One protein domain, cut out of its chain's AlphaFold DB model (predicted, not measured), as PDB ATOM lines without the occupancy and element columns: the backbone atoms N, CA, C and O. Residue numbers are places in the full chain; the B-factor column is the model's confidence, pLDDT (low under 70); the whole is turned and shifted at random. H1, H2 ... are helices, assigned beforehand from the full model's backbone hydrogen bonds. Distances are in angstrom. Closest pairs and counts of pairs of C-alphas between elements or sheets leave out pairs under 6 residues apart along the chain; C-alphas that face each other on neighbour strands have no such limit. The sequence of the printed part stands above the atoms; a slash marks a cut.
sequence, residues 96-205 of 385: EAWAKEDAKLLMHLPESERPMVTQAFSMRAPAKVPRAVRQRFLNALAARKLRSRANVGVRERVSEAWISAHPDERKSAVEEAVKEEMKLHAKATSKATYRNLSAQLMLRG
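Overview. This is residues 96 to 205 of the 385 residues of an uncharacterized protein of Ostreococcus lucimarinus (strain CCE9901) (UniProt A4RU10). H2 runs through the middle of the domain, with H4 packed slantwise on one side of it and H1 crossing it on the side away from H4; H5 folds back from the end of H4 to run the same way as H2, close to it but not clearly touching, and H2, H4 and H5 together make a loose three-helix bundle. The short H3 sits at one end of the long axis, and residues 120 to 126 stick out as a loop at the other. The printed part has 110 residues with five named helices, H1 to H5 in order, and no named strand; the class is all helix. The whole is compact, with a radius of gyration of the C-alphas of 14.1 A, and elongated, spanning 44 by 28 by 21 A.

Along the chain. H1, residues 96 to 107, begins at C-alpha 96 (-51.677, -24.279, 11.575) and is 16.7 A long. H2, residues 131 to 149, measures 26.5 A. H3 is residues 160 to 165, 8.6 A. H4, residues 167 to 187, is the longest at 30.7 A. H5, residues 191 to 204, measures 19.9 A and ends at C-alpha 204 (-38.204, -9.586, 7.030).

Arrangement. H2, H4 and H5 form an up-and-down bundle, each running against the one before it. H2 touches H4 at a steep tilt of 42 degrees, the C-alphas of Ala 142 and Ala 177 being closest at 5.2 A. H4 and H5 form a helical hairpin, touching through residues 184 to 187 and 194 to 198, with C-alphas His 185 and Tyr 194 closest at 6.6 A. H1 touches residues 136 to 143 of H2, only just about perpendicular at 71 degrees; the closest C-alphas, Asp 102 and Ala 143, are 5.6 A apart. H3 touches no helix. In each helix every O i to N i+4 pair is within hydrogen-bond range.

Size, cuts and confidence. The C-alphas farthest apart, Arg 124 and Ala 161, are 44.9 A apart. The printed part has no cut. The link from H1 to H2 is long, 23 residues. Confidence is under 70 at residues 96, 118 to 127, 154 to 155 and 204 to 205.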
ATOM      1  N   GLU A  96     -50.997 -23.325  12.440       69.25
ATOM      2  CA  GLU A  96     -51.677 -24.279  11.575       69.25
ATOM      3  C   GLU A  96     -53.012 -23.754  11.022       69.25
ATOM      4  O   GLU A  96     -53.365 -24.070   9.885       69.25
ATOM      5  N   ALA A  97     -53.746 -22.933  11.777       74.00
ATOM      6  CA  ALA A  97     -54.954 -22.277  11.283       74.00
ATOM      7  C   ALA A  97     -54.605 -21.273  10.179       74.00
ATOM      8  O   ALA A  97     -55.222 -21.305   9.117       74.00
ATOM      9  N   TRP A  98     -53.547 -20.483  10.367       71.31
ATOM     10  CA  TRP A  98     -53.059 -19.560   9.338       71.31
ATOM     11  C   TRP A  98     -52.584 -20.284   8.080       71.31
ATOM     12  O   TRP A  98     -52.954 -19.898   6.977       71.31
ATOM     13  N   ALA A  99     -51.862 -21.398   8.223       75.25
ATOM     14  CA  ALA A  99     -51.471 -22.212   7.073       75.25
ATOM     15  C   ALA A  99     -52.687 -22.767   6.301       75.25
ATOM     16  O   ALA A  99     -52.645 -22.888   5.075       75.25
ATOM     17  N   LYS A 100     -53.781 -23.095   7.002       80.19
ATOM     18  CA  LYS A 100     -55.051 -23.506   6.380       80.19
ATOM     19  C   LYS A 100     -55.741 -22.333   5.682       80.19
ATOM     20  O   LYS A 100     -56.321 -22.535   4.621       80.19
ATOM     21  N   GLU A 101     -55.688 -21.129   6.241       79.19
ATOM     22  CA  GLU A 101     -56.237 -19.927   5.605       79.19
ATOM     23  C   GLU A 101     -55.443 -19.497   4.369       79.19
ATOM     24  O   GLU A 101     -56.047 -19.184   3.347       79.19
ATOM     25  N   ASP A 102     -54.113 -19.569   4.415       81.06
ATOM     26  CA  ASP A 102     -53.249 -19.347   3.251       81.06
ATOM     27  C   ASP A 102     -53.566 -20.351   2.139       81.06
ATOM     28  O   ASP A 102     -53.712 -19.976   0.978       81.06
ATOM     29  N   ALA A 103     -53.745 -21.628   2.489       79.31
ATOM     30  CA  ALA A 103     -54.150 -22.643   1.524       79.31
ATOM     31  C   ALA A 103     -55.529 -22.339   0.917       79.31
ATOM     32  O   ALA A 103     -55.684 -22.455  -0.294       79.31
ATOM     33  N   LYS A 104     -56.508 -21.909   1.725       82.62
ATOM     34  CA  LYS A 104     -57.837 -21.500   1.234       82.62
ATOM     35  C   LYS A 104     -57.746 -20.323   0.268       82.62
ATOM     36  O   LYS A 104     -58.341 -20.396  -0.798       82.62
ATOM     37  N   LEU A 105     -56.956 -19.295   0.590       81.00
ATOM     38  CA  LEU A 105     -56.742 -18.140  -0.287       81.00
ATOM     39  C   LEU A 105     -56.243 -18.574  -1.673       81.00
ATOM     40  O   LEU A 105     -56.753 -18.124  -2.696       81.00
ATOM     41  N   LEU A 106     -55.280 -19.495  -1.707       83.38
ATOM     42  CA  LEU A 106     -54.700 -19.994  -2.953       83.38
ATOM     43  C   LEU A 106     -55.645 -20.910  -3.746       83.38
ATOM     44  O   LEU A 106     -55.442 -21.089  -4.945       83.38
ATOM     45  N   MET A 107     -56.687 -21.474  -3.126       83.12
ATOM     46  CA  MET A 107     -57.697 -22.257  -3.851       83.12
ATOM     47  C   MET A 107     -58.568 -21.389  -4.765       83.12
ATOM     48  O   MET A 107     -59.066 -21.911  -5.763       83.12
ATOM     49  N   HIS A 108     -58.698 -20.088  -4.472       80.25
ATOM     50  CA  HIS A 108     -59.394 -19.117  -5.326       80.25
ATOM     51  C   HIS A 108     -58.585 -18.724  -6.574       80.25
ATOM     52  O   HIS A 108     -59.116 -18.069  -7.469       80.25
ATOM     53  N   LEU A 109     -57.311 -19.126  -6.657       81.75
ATOM     54  CA  LEU A 109     -56.515 -18.994  -7.875       81.75
ATOM     55  C   LEU A 109     -56.954 -20.042  -8.913       81.75
ATOM     56  O   LEU A 109     -57.239 -21.189  -8.532       81.75
ATOM     57  N   PRO A 110     -56.940 -19.700 -10.216       79.31
ATOM     58  CA  PRO A 110     -57.129 -20.689 -11.272       79.31
ATOM     59  C   PRO A 110     -56.051 -21.776 -11.176       79.31
ATOM     60  O   PRO A 110     -54.914 -21.509 -10.786       79.31
ATOM     61  N   GLU A 111     -56.400 -23.019 -11.520       75.31
ATOM     62  CA  GLU A 111     -55.536 -24.189 -11.293       75.31
ATOM     63  C   GLU A 111     -54.168 -24.082 -11.973       75.31
ATOM     64  O   GLU A 111     -53.173 -24.539 -11.414       75.31
ATOM     65  N   SER A 112     -54.108 -23.418 -13.128       77.00
ATOM     66  CA  SER A 112     -52.879 -23.153 -13.881       77.00
ATOM     67  C   SER A 112     -51.914 -22.184 -13.190       77.00
ATOM     68  O   SER A 112     -50.735 -22.162 -13.532       77.00
ATOM     69  N   GLU A 113     -52.388 -21.387 -12.229       77.75
ATOM     70  CA  GLU A 113     -51.608 -20.343 -11.552       77.75
ATOM     71  C   GLU A 113     -51.355 -20.666 -10.073       77.75
ATOM     72  O   GLU A 113     -50.806 -19.849  -9.331       77.75
ATOM     73  N   ARG A 114     -51.744 -21.861  -9.615       82.25
ATOM     74  CA  ARG A 114     -51.468 -22.287  -8.242       82.25
ATOM     75  C   ARG A 114     -49.961 -22.499  -8.063       82.25
ATOM     76  O   ARG A 114     -49.340 -23.199  -8.864       82.25
ATOM     77  N   PRO A 115     -49.352 -21.940  -7.002       82.25
ATOM     78  CA  PRO A 115     -47.920 -22.068  -6.784       82.25
ATOM     79  C   PRO A 115     -47.558 -23.535  -6.541       82.25
ATOM     80  O   PRO A 115     -48.030 -24.156  -5.587       82.25
ATOM     81  N   MET A 116     -46.691 -24.101  -7.376       82.75
ATOM     82  CA  MET A 116     -46.234 -25.483  -7.245       82.75
ATOM     83  C   MET A 116     -44.715 -25.542  -7.192       82.75
ATOM     84  O   MET A 116     -44.023 -24.933  -8.003       82.75
ATOM     85  N   VAL A 117     -44.188 -26.336  -6.259       80.06
ATOM     86  CA  VAL A 117     -42.757 -26.645  -6.232       80.06
ATOM     87  C   VAL A 117     -42.425 -27.519  -7.440       80.06
ATOM     88  O   VAL A 117     -42.776 -28.704  -7.472       80.06
ATOM     89  N   THR A 118     -41.723 -26.947  -8.416       69.00
ATOM     90  CA  THR A 118     -41.116 -27.683  -9.525       69.00
ATOM     91  C   THR A 118     -39.882 -28.406  -8.990       69.00
ATOM     92  O   THR A 118     -38.798 -27.854  -8.805       69.00
ATOM     93  N   GLN A 119     -40.060 -29.674  -8.631       60.03
ATOM     94  CA  GLN A 119     -38.935 -30.519  -8.268       60.03
ATOM     95  C   GLN A 119     -38.242 -30.915  -9.571       60.03
ATOM     96  O   GLN A 119     -38.699 -31.821 -10.261       60.03
ATOM     97  N   ALA A 120     -37.155 -30.227  -9.927       49.44
ATOM     98  CA  ALA A 120     -36.214 -30.791 -10.882       49.44
ATOM     99  C   ALA A 120     -35.689 -32.081 -10.239       49.44
ATOM    100  O   ALA A 120     -34.917 -32.034  -9.278       49.44
ATOM    101  N   PHE A 121     -36.202 -33.230 -10.681       44.44
ATOM    102  CA  PHE A 121     -35.682 -34.538 -10.308       44.44
ATOM    103  C   PHE A 121     -34.256 -34.630 -10.854       44.44
ATOM    104  O   PHE A 121     -34.025 -35.088 -11.966       44.44
ATOM    105  N   SER A 122     -33.283 -34.147 -10.085       43.62
ATOM    106  CA  SER A 122     -31.899 -34.528 -10.308       43.62
ATOM    107  C   SER A 122     -31.740 -35.925  -9.725       43.62
ATOM    108  O   SER A 122     -31.698 -36.094  -8.509       43.62
ATOM    109  N   MET A 123     -31.652 -36.926 -10.599       43.53
ATOM    110  CA  MET A 123     -31.365 -38.326 -10.249       43.53
ATOM    111  C   MET A 123     -30.042 -38.494  -9.472       43.53
ATOM    112  O   MET A 123     -29.769 -39.570  -8.958       43.53
ATOM    113  N   ARG A 124     -29.221 -37.436  -9.371       42.97
ATOM    114  CA  ARG A 124     -27.942 -37.421  -8.650       42.97
ATOM    115  C   ARG A 124     -28.017 -36.939  -7.199       42.97
ATOM    116  O   ARG A 124     -27.016 -37.049  -6.504       42.97
ATOM    117  N   ALA A 125     -29.145 -36.409  -6.719       46.66
ATOM    118  CA  ALA A 125     -29.256 -36.019  -5.312       46.66
ATOM    119  C   ALA A 125     -30.694 -36.176  -4.790       46.66
ATOM    120  O   ALA A 125     -31.593 -35.486  -5.287       46.66
ATOM    121  N   PRO A 126     -30.948 -37.010  -3.761       50.09
ATOM    122  CA  PRO A 126     -32.223 -36.961  -3.057       50.09
ATOM    123  C   PRO A 126     -32.418 -35.537  -2.527       50.09
ATOM    124  O   PRO A 126     -31.525 -34.964  -1.900       50.09
ATOM    125  N   ALA A 127     -33.560 -34.918  -2.837       58.66
ATOM    126  CA  ALA A 127     -33.817 -33.533  -2.456       58.66
ATOM    127  C   ALA A 127     -33.639 -33.361  -0.935       58.66
ATOM    128  O   ALA A 127     -34.410 -33.913  -0.149       58.66
ATOM    129  N   LYS A 128     -32.634 -32.567  -0.532       73.25
ATOM    130  CA  LYS A 128     -32.220 -32.326   0.868       73.25
ATOM    131  C   LYS A 128     -33.362 -31.836   1.770       73.25
ATOM    132  O   LYS A 128     -33.313 -31.978   2.993       73.25
ATOM    133  N   VAL A 129     -34.403 -31.253   1.173       78.44
ATOM    134  CA  VAL A 129     -35.602 -30.764   1.855       78.44
ATOM    135  C   VAL A 129     -36.842 -31.447   1.266       78.44
ATOM    136  O   VAL A 129     -37.070 -31.349   0.057       78.44
ATOM    137  N   PRO A 130     -37.698 -32.085   2.091       84.38
ATOM    138  CA  PRO A 130     -38.917 -32.726   1.604       84.38
ATOM    139  C   PRO A 130     -39.846 -31.750   0.869       84.38
ATOM    140  O   PRO A 130     -40.140 -30.665   1.380       84.38
ATOM    141  N   ARG A 131     -40.394 -32.171  -0.280       84.44
ATOM    142  CA  ARG A 131     -41.310 -31.367  -1.113       84.44
ATOM    143  C   ARG A 131     -42.482 -30.782  -0.322       84.44
ATOM    144  O   ARG A 131     -42.815 -29.620  -0.511       84.44
ATOM    145  N   ALA A 132     -43.065 -31.544   0.604       85.25
ATOM    146  CA  ALA A 132     -44.174 -31.075   1.438       85.25
ATOM    147  C   ALA A 132     -43.801 -29.862   2.312       85.25
ATOM    148  O   ALA A 132     -44.622 -28.973   2.523       85.25
ATOM    149  N   VAL A 133     -42.558 -29.802   2.807       85.12
ATOM    150  CA  VAL A 133     -42.062 -28.664   3.599       85.12
ATOM    151  C   VAL A 133     -41.892 -27.441   2.706       85.12
ATOM    152  O   VAL A 133     -42.326 -26.353   3.078       85.12
ATOM    153  N   ARG A 134     -41.332 -27.641   1.510       86.88
ATOM    154  CA  ARG A 134     -41.159 -26.580   0.514       86.88
ATOM    155  C   ARG A 134     -42.492 -26.010   0.044       86.88
ATOM    156  O   ARG A 134     -42.671 -24.801   0.018       86.88
ATOM    157  N   GLN A 135     -43.462 -26.880  -0.232       88.62
ATOM    158  CA  GLN A 135     -44.793 -26.484  -0.685       88.62
ATOM    159  C   GLN A 135     -45.555 -25.696   0.387       88.62
ATOM    160  O   GLN A 135     -46.214 -24.713   0.067       88.62
ATOM    161  N   ARG A 136     -45.440 -26.081   1.666       86.31
ATOM    162  CA  ARG A 136     -46.036 -25.316   2.773       86.31
ATOM    163  C   ARG A 136     -45.472 -23.899   2.858       86.31
ATOM    164  O   ARG A 136     -46.238 -22.959   3.027       86.31
ATOM    165  N   PHE A 137     -44.155 -23.753   2.725       88.31
ATOM    166  CA  PHE A 137     -43.518 -22.440   2.717       88.31
ATOM    167  C   PHE A 137     -43.906 -21.620   1.482       88.31
ATOM    168  O   PHE A 137     -44.303 -20.470   1.627       88.31
ATOM    169  N   LEU A 138     -43.859 -22.223   0.292       90.25
ATOM    170  CA  LEU A 138     -44.244 -21.566  -0.954       90.25
ATOM    171  C   LEU A 138     -45.686 -21.042  -0.894       90.25
ATOM    172  O   LEU A 138     -45.941 -19.914  -1.303       90.25
ATOM    173  N   ASN A 139     -46.612 -21.823  -0.331       89.88
ATOM    174  CA  ASN A 139     -47.996 -21.397  -0.146       89.88
ATOM    175  C   ASN A 139     -48.095 -20.167   0.772       89.88
ATOM    176  O   ASN A 139     -48.756 -19.191   0.426       89.88
ATOM    177  N   ALA A 140     -47.408 -20.186   1.917       87.94
ATOM    178  CA  ALA A 140     -47.408 -19.058   2.847       87.94
ATOM    179  C   ALA A 140     -46.775 -17.797   2.224       87.94
ATOM    180  O   ALA A 140     -47.270 -16.683   2.404       87.94
ATOM    181  N   LEU A 141     -45.703 -17.968   1.445       89.56
ATOM    182  CA  LEU A 141     -45.023 -16.875   0.759       89.56
ATOM    183  C   LEU A 141     -45.884 -16.274  -0.360       89.56
ATOM    184  O   LEU A 141     -46.030 -15.056  -0.429       89.56
ATOM    185  N   ALA A 142     -46.501 -17.114  -1.193       89.62
ATOM    186  CA  ALA A 142     -47.399 -16.677  -2.259       89.62
ATOM    187  C   ALA A 142     -48.626 -15.943  -1.696       89.62
ATOM    188  O   ALA A 142     -48.947 -14.847  -2.148       89.62
ATOM    189  N   ALA A 143     -49.260 -16.491  -0.652       87.56
ATOM    190  CA  ALA A 143     -50.382 -15.848   0.032       87.56
ATOM    191  C   ALA A 143     -49.995 -14.467   0.587       87.56
ATOM    192  O   ALA A 143     -50.745 -13.501   0.459       87.56
ATOM    193  N   ARG A 144     -48.791 -14.342   1.153       85.81
ATOM    194  CA  ARG A 144     -48.280 -13.057   1.633       85.81
ATOM    195  C   ARG A 144     -48.024 -12.061   0.504       85.81
ATOM    196  O   ARG A 144     -48.422 -10.907   0.638       85.81
ATOM    197  N   LYS A 145     -47.352 -12.468  -0.577       87.69
ATOM    198  CA  LYS A 145     -47.078 -11.582  -1.722       87.69
ATOM    199  C   LYS A 145     -48.389 -11.095  -2.346       87.69
ATOM    200  O   LYS A 145     -48.502  -9.913  -2.639       87.69
ATOM    201  N   LEU A 146     -49.410 -11.953  -2.424       87.56
ATOM    202  CA  LEU A 146     -50.760 -11.563  -2.851       87.56
ATOM    203  C   LEU A 146     -51.394 -10.516  -1.928       87.56
ATOM    204  O   LEU A 146     -51.877  -9.501  -2.419       87.56
ATOM    205  N   ARG A 147     -51.346 -10.707  -0.601       85.88
ATOM    206  CA  ARG A 147     -51.829  -9.694   0.361       85.88
ATOM    207  C   ARG A 147     -51.094  -8.362   0.215       85.88
ATOM    208  O   ARG A 147     -51.724  -7.312   0.231       85.88
ATOM    209  N   SER A 148     -49.777  -8.416   0.009       84.81
ATOM    210  CA  SER A 148     -48.952  -7.226  -0.205       84.81
ATOM    211  C   SER A 148     -49.333  -6.470  -1.477       84.81
ATOM    212  O   SER A 148     -49.360  -5.246  -1.450       84.81
ATOM    213  N   ARG A 149     -49.630  -7.171  -2.581       84.75
ATOM    214  CA  ARG A 149     -50.085  -6.546  -3.837       84.75
ATOM    215  C   ARG A 149     -51.488  -5.960  -3.707       84.75
ATOM    216  O   ARG A 149     -51.727  -4.857  -4.175       84.75
ATOM    217  N   ALA A 150     -52.365  -6.640  -2.976       83.25
ATOM    218  CA  ALA A 150     -53.701  -6.141  -2.665       83.25
ATOM    219  C   ALA A 150     -53.707  -4.942  -1.699       83.25
ATOM    220  O   ALA A 150     -54.771  -4.384  -1.446       83.25
ATOM    221  N   ASN A 151     -52.547  -4.549  -1.155       82.31
ATOM    222  CA  ASN A 151     -52.410  -3.537  -0.106       82.31
ATOM    223  C   ASN A 151     -53.276  -3.847   1.132       82.31
ATOM    224  O   ASN A 151     -53.877  -2.970   1.749       82.31
ATOM    225  N   VAL A 152     -53.360  -5.136   1.460       79.25
ATOM    226  CA  VAL A 152     -54.143  -5.693   2.562       79.25
ATOM    227  C   VAL A 152     -53.179  -6.115   3.673       79.25
ATOM    228  O   VAL A 152     -52.061  -6.569   3.397       79.25
ATOM    229  N   GLY A 153     -53.582  -5.972   4.940       70.19
ATOM    230  CA  GLY A 153     -52.734  -6.328   6.076       70.19
ATOM    231  C   GLY A 153     -52.220  -7.776   6.008       70.19
ATOM    232  O   GLY A 153     -52.840  -8.660   5.419       70.19
ATOM    233  N   VAL A 154     -51.091  -8.062   6.672       65.88
ATOM    234  CA  VAL A 154     -50.394  -9.376   6.630       65.88
ATOM    235  C   VAL A 154     -51.309 -10.566   6.977       65.88
ATOM    236  O   VAL A 154     -51.049 -11.692   6.551       65.88
ATOM    237  N   ARG A 155     -52.383 -10.320   7.734       66.94
ATOM    238  CA  ARG A 155     -53.353 -11.314   8.219       66.94
ATOM    239  C   ARG A 155     -54.787 -11.067   7.753       66.94
ATOM    240  O   ARG A 155     -55.709 -11.709   8.243       66.94
ATOM    241  N   GLU A 156     -54.984 -10.149   6.823       71.06
ATOM    242  CA  GLU A 156     -56.305  -9.838   6.296       71.06
ATOM    243  C   GLU A 156     -56.597 -10.655   5.026       71.06
ATOM    244  O   GLU A 156     -55.702 -11.193   4.359       71.06
ATOM    245  N   ARG A 157     -57.890 -10.825   4.731       74.56
ATOM    246  CA  ARG A 157     -58.351 -11.611   3.585       74.56
ATOM    247  C   ARG A 157     -58.379 -10.732   2.342       74.56
ATOM    248  O   ARG A 157     -59.025  -9.691   2.336       74.56
ATOM    249  N   VAL A 158     -57.727 -11.195   1.280       79.19
ATOM    250  CA  VAL A 158     -57.885 -10.607  -0.053       79.19
ATOM    251  C   VAL A 158     -59.255 -11.017  -0.587       79.19
ATOM    252  O   VAL A 158     -59.622 -12.190  -0.500       79.19
ATOM    253  N   SER A 159     -60.029 -10.062  -1.099       79.88
ATOM    254  CA  SER A 159     -61.361 -10.353  -1.630       79.88
ATOM    255  C   SER A 159     -61.271 -11.160  -2.927       79.88
ATOM    256  O   SER A 159     -60.401 -10.929  -3.768       79.88
ATOM    257  N   GLU A 160     -62.204 -12.091  -3.127       78.06
ATOM    258  CA  GLU A 160     -62.278 -12.892  -4.359       78.06
ATOM    259  C   GLU A 160     -62.467 -12.012  -5.607       78.06
ATOM    260  O   GLU A 160     -61.904 -12.296  -6.661       78.06
ATOM    261  N   ALA A 161     -63.189 -10.897  -5.457       80.50
ATOM    262  CA  ALA A 161     -63.368  -9.890  -6.501       80.50
ATOM    263  C   ALA A 161     -62.051  -9.200  -6.892       80.50
ATOM    264  O   ALA A 161     -61.841  -8.886  -8.060       80.50
ATOM    265  N   TRP A 162     -61.141  -8.979  -5.938       85.00
ATOM    266  CA  TRP A 162     -59.826  -8.425  -6.248       85.00
ATOM    267  C   TRP A 162     -58.961  -9.447  -6.986       85.00
ATOM    268  O   TRP A 162     -58.336  -9.106  -7.991       85.00
ATOM    269  N   ILE A 163     -58.984 -10.708  -6.530       83.38
ATOM    270  CA  ILE A 163     -58.224 -11.805  -7.143       83.38
ATOM    271  C   ILE A 163     -58.628 -11.979  -8.604       83.38
ATOM    272  O   ILE A 163     -57.747 -12.162  -9.441       83.38
ATOM    273  N   SER A 164     -59.920 -11.913  -8.934       80.88
ATOM    274  CA  SER A 164     -60.391 -12.038 -10.318       80.88
ATOM    275  C   SER A 164     -60.079 -10.805 -11.174       80.88
ATOM    276  O   SER A 164     -59.755 -10.966 -12.349       80.88
ATOM    277  N   ALA A 165     -60.111  -9.601 -10.593       85.56
ATOM    278  CA  ALA A 165     -59.874  -8.345 -11.304       85.56
ATOM    279  C   ALA A 165     -58.393  -8.059 -11.637       85.56
ATOM    280  O   ALA A 165     -58.137  -7.323 -12.586       85.56
ATOM    281  N   HIS A 166     -57.428  -8.644 -10.911       85.88
ATOM    282  CA  HIS A 166     -55.992  -8.329 -11.057       85.88
ATOM    283  C   HIS A 166     -55.152  -9.555 -11.479       85.88
ATOM    284  O   HIS A 166     -54.351 -10.072 -10.692       85.88
ATOM    285  N   PRO A 167     -55.309 -10.063 -12.719       87.00
ATOM    286  CA  PRO A 167     -54.613 -11.266 -13.175       87.00
ATOM    287  C   PRO A 167     -53.091 -11.107 -13.280       87.00
ATOM    288  O   PRO A 167     -52.363 -12.042 -12.948       87.00
ATOM    289  N   ASP A 168     -52.600  -9.941 -13.694       86.25
ATOM    290  CA  ASP A 168     -51.162  -9.714 -13.885       86.25
ATOM    291  C   ASP A 168     -50.424  -9.601 -12.548       86.25
ATOM    292  O   ASP A 168     -49.362 -10.200 -12.359       86.25
ATOM    293  N   GLU A 169     -51.020  -8.913 -11.572       86.75
ATOM    294  CA  GLU A 169     -50.454  -8.785 -10.226       86.75
ATOM    295  C   GLU A 169     -50.401 -10.130  -9.502       86.75
ATOM    296  O   GLU A 169     -49.427 -10.444  -8.815       86.75
ATOM    297  N   ARG A 170     -51.428 -10.958  -9.702       87.44
ATOM    298  CA  ARG A 170     -51.511 -12.312  -9.159       87.44
ATOM    299  C   ARG A 170     -50.423 -13.222  -9.725       87.44
ATOM    300  O   ARG A 170     -49.720 -13.872  -8.952       87.44
ATOM    301  N   LYS A 171     -50.243 -13.232 -11.052       86.75
ATOM    302  CA  LYS A 171     -49.167 -13.989 -11.716       86.75
ATOM    303  C   LYS A 171     -47.793 -13.517 -11.256       86.75
ATOM    304  O   LYS A 171     -46.972 -14.339 -10.857       86.75
ATOM    305  N   SER A 172     -47.577 -12.203 -11.222       88.12
ATOM    306  CA  SER A 172     -46.328 -11.606 -10.744       88.12
ATOM    307  C   SER A 172     -46.017 -12.010  -9.296       88.12
ATOM    308  O   SER A 172     -44.901 -12.445  -9.014       88.12
ATOM    309  N   ALA A 173     -47.003 -11.970  -8.393       87.75
ATOM    310  CA  ALA A 173     -46.827 -12.371  -6.996       87.75
ATOM    311  C   ALA A 173     -46.454 -13.855  -6.840       87.75
ATOM    312  O   ALA A 173     -45.586 -14.200  -6.033       87.75
ATOM    313  N   VAL A 174     -47.093 -14.738  -7.615       88.31
ATOM    314  CA  VAL A 174     -46.793 -16.178  -7.608       88.31
ATOM    315  C   VAL A 174     -45.402 -16.449  -8.181       88.31
ATOM    316  O   VAL A 174     -44.630 -17.195  -7.578       88.31
ATOM    317  N   GLU A 175     -45.037 -15.819  -9.298       88.25
ATOM    318  CA  GLU A 175     -43.707 -15.966  -9.898       88.25
ATOM    319  C   GLU A 175     -42.586 -15.477  -8.977       88.25
ATOM    320  O   GLU A 175     -41.545 -16.130  -8.866       88.25
ATOM    321  N   GLU A 176     -42.783 -14.343  -8.304       88.44
ATOM    322  CA  GLU A 176     -41.836 -13.821  -7.316       88.44
ATOM    323  C   GLU A 176     -41.662 -14.793  -6.148       88.44
ATOM    324  O   GLU A 176     -40.527 -15.113  -5.784       88.44
ATOM    325  N   ALA A 177     -42.762 -15.335  -5.615       89.31
ATOM    326  CA  ALA A 177     -42.716 -16.329  -4.545       89.31
ATOM    327  C   ALA A 177     -41.962 -17.603  -4.970       89.31
ATOM    328  O   ALA A 177     -41.145 -18.123  -4.208       89.31
ATOM    329  N   VAL A 178     -42.177 -18.087  -6.199       88.94
ATOM    330  CA  VAL A 178     -41.458 -19.251  -6.744       88.94
ATOM    331  C   VAL A 178     -39.964 -18.950  -6.900       88.94
ATOM    332  O   VAL A 178     -39.131 -19.745  -6.462       88.94
ATOM    333  N   LYS A 179     -39.597 -17.792  -7.464       87.06
ATOM    334  CA  LYS A 179     -38.190 -17.383  -7.629       87.06
ATOM    335  C   LYS A 179     -37.471 -17.255  -6.281       87.06
ATOM    336  O   LYS A 179     -36.314 -17.664  -6.165       87.06
ATOM    337  N   GLU A 180     -38.129 -16.705  -5.263       87.94
ATOM    338  CA  GLU A 180     -37.580 -16.602  -3.905       87.94
ATOM    339  C   GLU A 180     -37.410 -17.973  -3.242       87.94
ATOM    340  O   GLU A 180     -36.351 -18.242  -2.669       87.94
ATOM    341  N   GLU A 181     -38.393 -18.869  -3.372       89.25
ATOM    342  CA  GLU A 181     -38.288 -20.240  -2.861       89.25
ATOM    343  C   GLU A 181     -37.129 -20.994  -3.509       89.25
ATOM    344  O   GLU A 181     -36.341 -21.620  -2.801       89.25
ATOM    345  N   MET A 182     -36.962 -20.874  -4.830       84.81
ATOM    346  CA  MET A 182     -35.860 -21.507  -5.554       84.81
ATOM    347  C   MET A 182     -34.495 -21.003  -5.076       84.81
ATOM    348  O   MET A 182     -33.598 -21.810  -4.823       84.81
ATOM    349  N   LYS A 183     -34.334 -19.684  -4.901       84.94
ATOM    350  CA  LYS A 183     -33.097 -19.088  -4.363       84.94
ATOM    351  C   LYS A 183     -32.807 -19.574  -2.943       84.94
ATOM    352  O   LYS A 183     -31.652 -19.823  -2.605       84.94
ATOM    353  N   LEU A 184     -33.838 -19.706  -2.112       85.88
ATOM    354  CA  LEU A 184     -33.709 -20.169  -0.733       85.88
ATOM    355  C   LEU A 184     -33.355 -21.655  -0.674       85.88
ATOM    356  O   LEU A 184     -32.440 -22.042   0.048       85.88
ATOM    357  N   HIS A 185     -34.029 -22.477  -1.475       83.94
ATOM    358  CA  HIS A 185     -33.748 -23.902  -1.589       83.94
ATOM    359  C   HIS A 185     -32.325 -24.163  -2.094       83.94
ATOM    360  O   HIS A 185     -31.651 -25.032  -1.554       83.94
ATOM    361  N   ALA A 186     -31.840 -23.384  -3.067       81.62
ATOM    362  CA  ALA A 186     -30.464 -23.486  -3.557       81.62
ATOM    363  C   ALA A 186     -29.413 -23.175  -2.476       81.62
ATOM    364  O   ALA A 186     -28.336 -23.763  -2.482       81.62
ATOM    365  N   LYS A 187     -29.727 -22.279  -1.530       80.38
ATOM    366  CA  LYS A 187     -28.850 -21.924  -0.400       80.38
ATOM    367  C   LYS A 187     -28.966 -22.877   0.790       80.38
ATOM    368  O   LYS A 187     -28.114 -22.859   1.673       80.38
ATOM    369  N   ALA A 188     -30.033 -23.666   0.866       81.81
ATOM    370  CA  ALA A 188     -30.270 -24.541   2.000       81.81
ATOM    371  C   ALA A 188     -29.427 -25.819   1.890       81.81
ATOM    372  O   ALA A 188     -29.643 -26.658   1.016       81.81
ATOM    373  N   THR A 189     -28.496 -26.000   2.824       75.56
ATOM    374  CA  THR A 189     -27.684 -27.219   2.935       75.56
ATOM    375  C   THR A 189     -28.420 -28.342   3.667       75.56
ATOM    376  O   THR A 189     -28.141 -29.512   3.426       75.56
ATOM    377  N   SER A 190     -29.413 -28.010   4.498       81.06
ATOM    378  CA  SER A 190     -30.239 -28.964   5.239       81.06
ATOM    379  C   SER A 190     -31.690 -28.491   5.422       81.06
ATOM    380  O   SER A 190     -32.067 -27.343   5.171       81.06
ATOM    381  N   LYS A 191     -32.543 -29.385   5.935       84.81
ATOM    382  CA  LYS A 191     -33.920 -29.054   6.338       84.81
ATOM    383  C   LYS A 191     -33.971 -27.986   7.440       84.81
ATOM    384  O   LYS A 191     -34.899 -27.177   7.455       84.81
ATOM    385  N   ALA A 192     -33.009 -27.990   8.364       79.19
ATOM    386  CA  ALA A 192     -32.946 -27.019   9.452       79.19
ATOM    387  C   ALA A 192     -32.567 -25.629   8.924       79.19
ATOM    388  O   ALA A 192     -33.248 -24.651   9.232       79.19
ATOM    389  N   THR A 193     -31.562 -25.551   8.043       83.69
ATOM    390  CA  THR A 193     -31.179 -24.287   7.401       83.69
ATOM    391  C   THR A 193     -32.308 -23.745   6.536       83.69
ATOM    392  O   THR A 193     -32.591 -22.554   6.595       83.69
ATOM    393  N   TYR A 194     -33.023 -24.610   5.802       85.56
ATOM    394  CA  TYR A 194     -34.199 -24.205   5.028       85.56
ATOM    395  C   TYR A 194     -35.263 -23.562   5.918       85.56
ATOM    396  O   TYR A 194     -35.745 -22.476   5.615       85.56
ATOM    397  N   ARG A 195     -35.598 -24.192   7.053       85.94
ATOM    398  CA  ARG A 195     -36.570 -23.636   8.002       85.94
ATOM    399  C   ARG A 195     -36.129 -22.282   8.550       85.94
ATOM    400  O   ARG A 195     -36.931 -21.354   8.531       85.94
ATOM    401  N   ASN A 196     -34.875 -22.146   8.970       83.44
ATOM    402  CA  ASN A 196     -34.364 -20.878   9.491       83.44
ATOM    403  C   ASN A 196     -34.371 -19.771   8.434       83.44
ATOM    404  O   ASN A 196     -34.888 -18.689   8.698       83.44
ATOM    405  N   LEU A 197     -33.880 -20.047   7.224       82.94
ATOM    406  CA  LEU A 197     -33.911 -19.086   6.120       82.94
ATOM    407  C   LEU A 197     -35.352 -18.708   5.750       82.94
ATOM    408  O   LEU A 197     -35.645 -17.537   5.520       82.94
ATOM    409  N   SER A 198     -36.267 -19.682   5.737       84.38
ATOM    410  CA  SER A 198     -37.681 -19.449   5.428       84.38
ATOM    411  C   SER A 198     -38.363 -18.579   6.485       84.38
ATOM    412  O   SER A 198     -39.096 -17.653   6.146       84.38
ATOM    413  N   ALA A 199     -38.063 -18.814   7.766       83.00
ATOM    414  CA  ALA A 199     -38.567 -18.012   8.872       83.00
ATOM    415  C   ALA A 199     -38.013 -16.585   8.814       83.00
ATOM    416  O   ALA A 199     -38.775 -15.635   8.952       83.00
ATOM    417  N   GLN A 200     -36.718 -16.421   8.533       80.50
ATOM    418  CA  GLN A 200     -36.111 -15.102   8.350       80.50
ATOM    419  C   GLN A 200     -36.790 -14.327   7.220       80.50
ATOM    420  O   GLN A 200     -37.167 -13.177   7.423       80.50
ATOM    421  N   LEU A 201     -37.024 -14.956   6.066       81.44
ATOM    422  CA  LEU A 201     -37.703 -14.306   4.944       81.44
ATOM    423  C   LEU A 201     -39.149 -13.909   5.296       81.44
ATOM    424  O   LEU A 201     -39.595 -12.811   4.961       81.44
ATOM    425  N   MET A 202     -39.853 -14.757   6.051       80.50
ATOM    426  CA  MET A 202     -41.203 -14.474   6.553       80.50
ATOM    427  C   MET A 202     -41.244 -13.472   7.713       80.50
ATOM    428  O   MET A 202     -42.308 -12.946   8.021       80.50
ATOM    429  N   LEU A 203     -40.128 -13.148   8.351       73.12
ATOM    430  CA  LEU A 203     -40.076 -12.059   9.328       73.12
ATOM    431  C   LEU A 203     -39.689 -10.738   8.654       73.12
ATOM    432  O   LEU A 203     -40.235  -9.697   9.005       73.12
ATOM    433  N   ARG A 204     -38.823 -10.779   7.633       62.53
ATOM    434  CA  ARG A 204     -38.204  -9.586   7.030       62.53
ATOM    435  C   ARG A 204     -38.996  -8.876   5.929       62.53
ATOM    436  O   ARG A 204     -38.510  -7.887   5.404       62.53
ATOM    437  N   GLY A 205     -40.189  -9.339   5.556       54.16
ATOM    438  CA  GLY A 205     -41.004  -8.606   4.572       54.16
ATOM    439  C   GLY A 205     -40.678  -8.870   3.103       54.16
ATOM    440  O   GLY A 205     -41.211  -8.178   2.248       54.16
TER     441      GLY A 205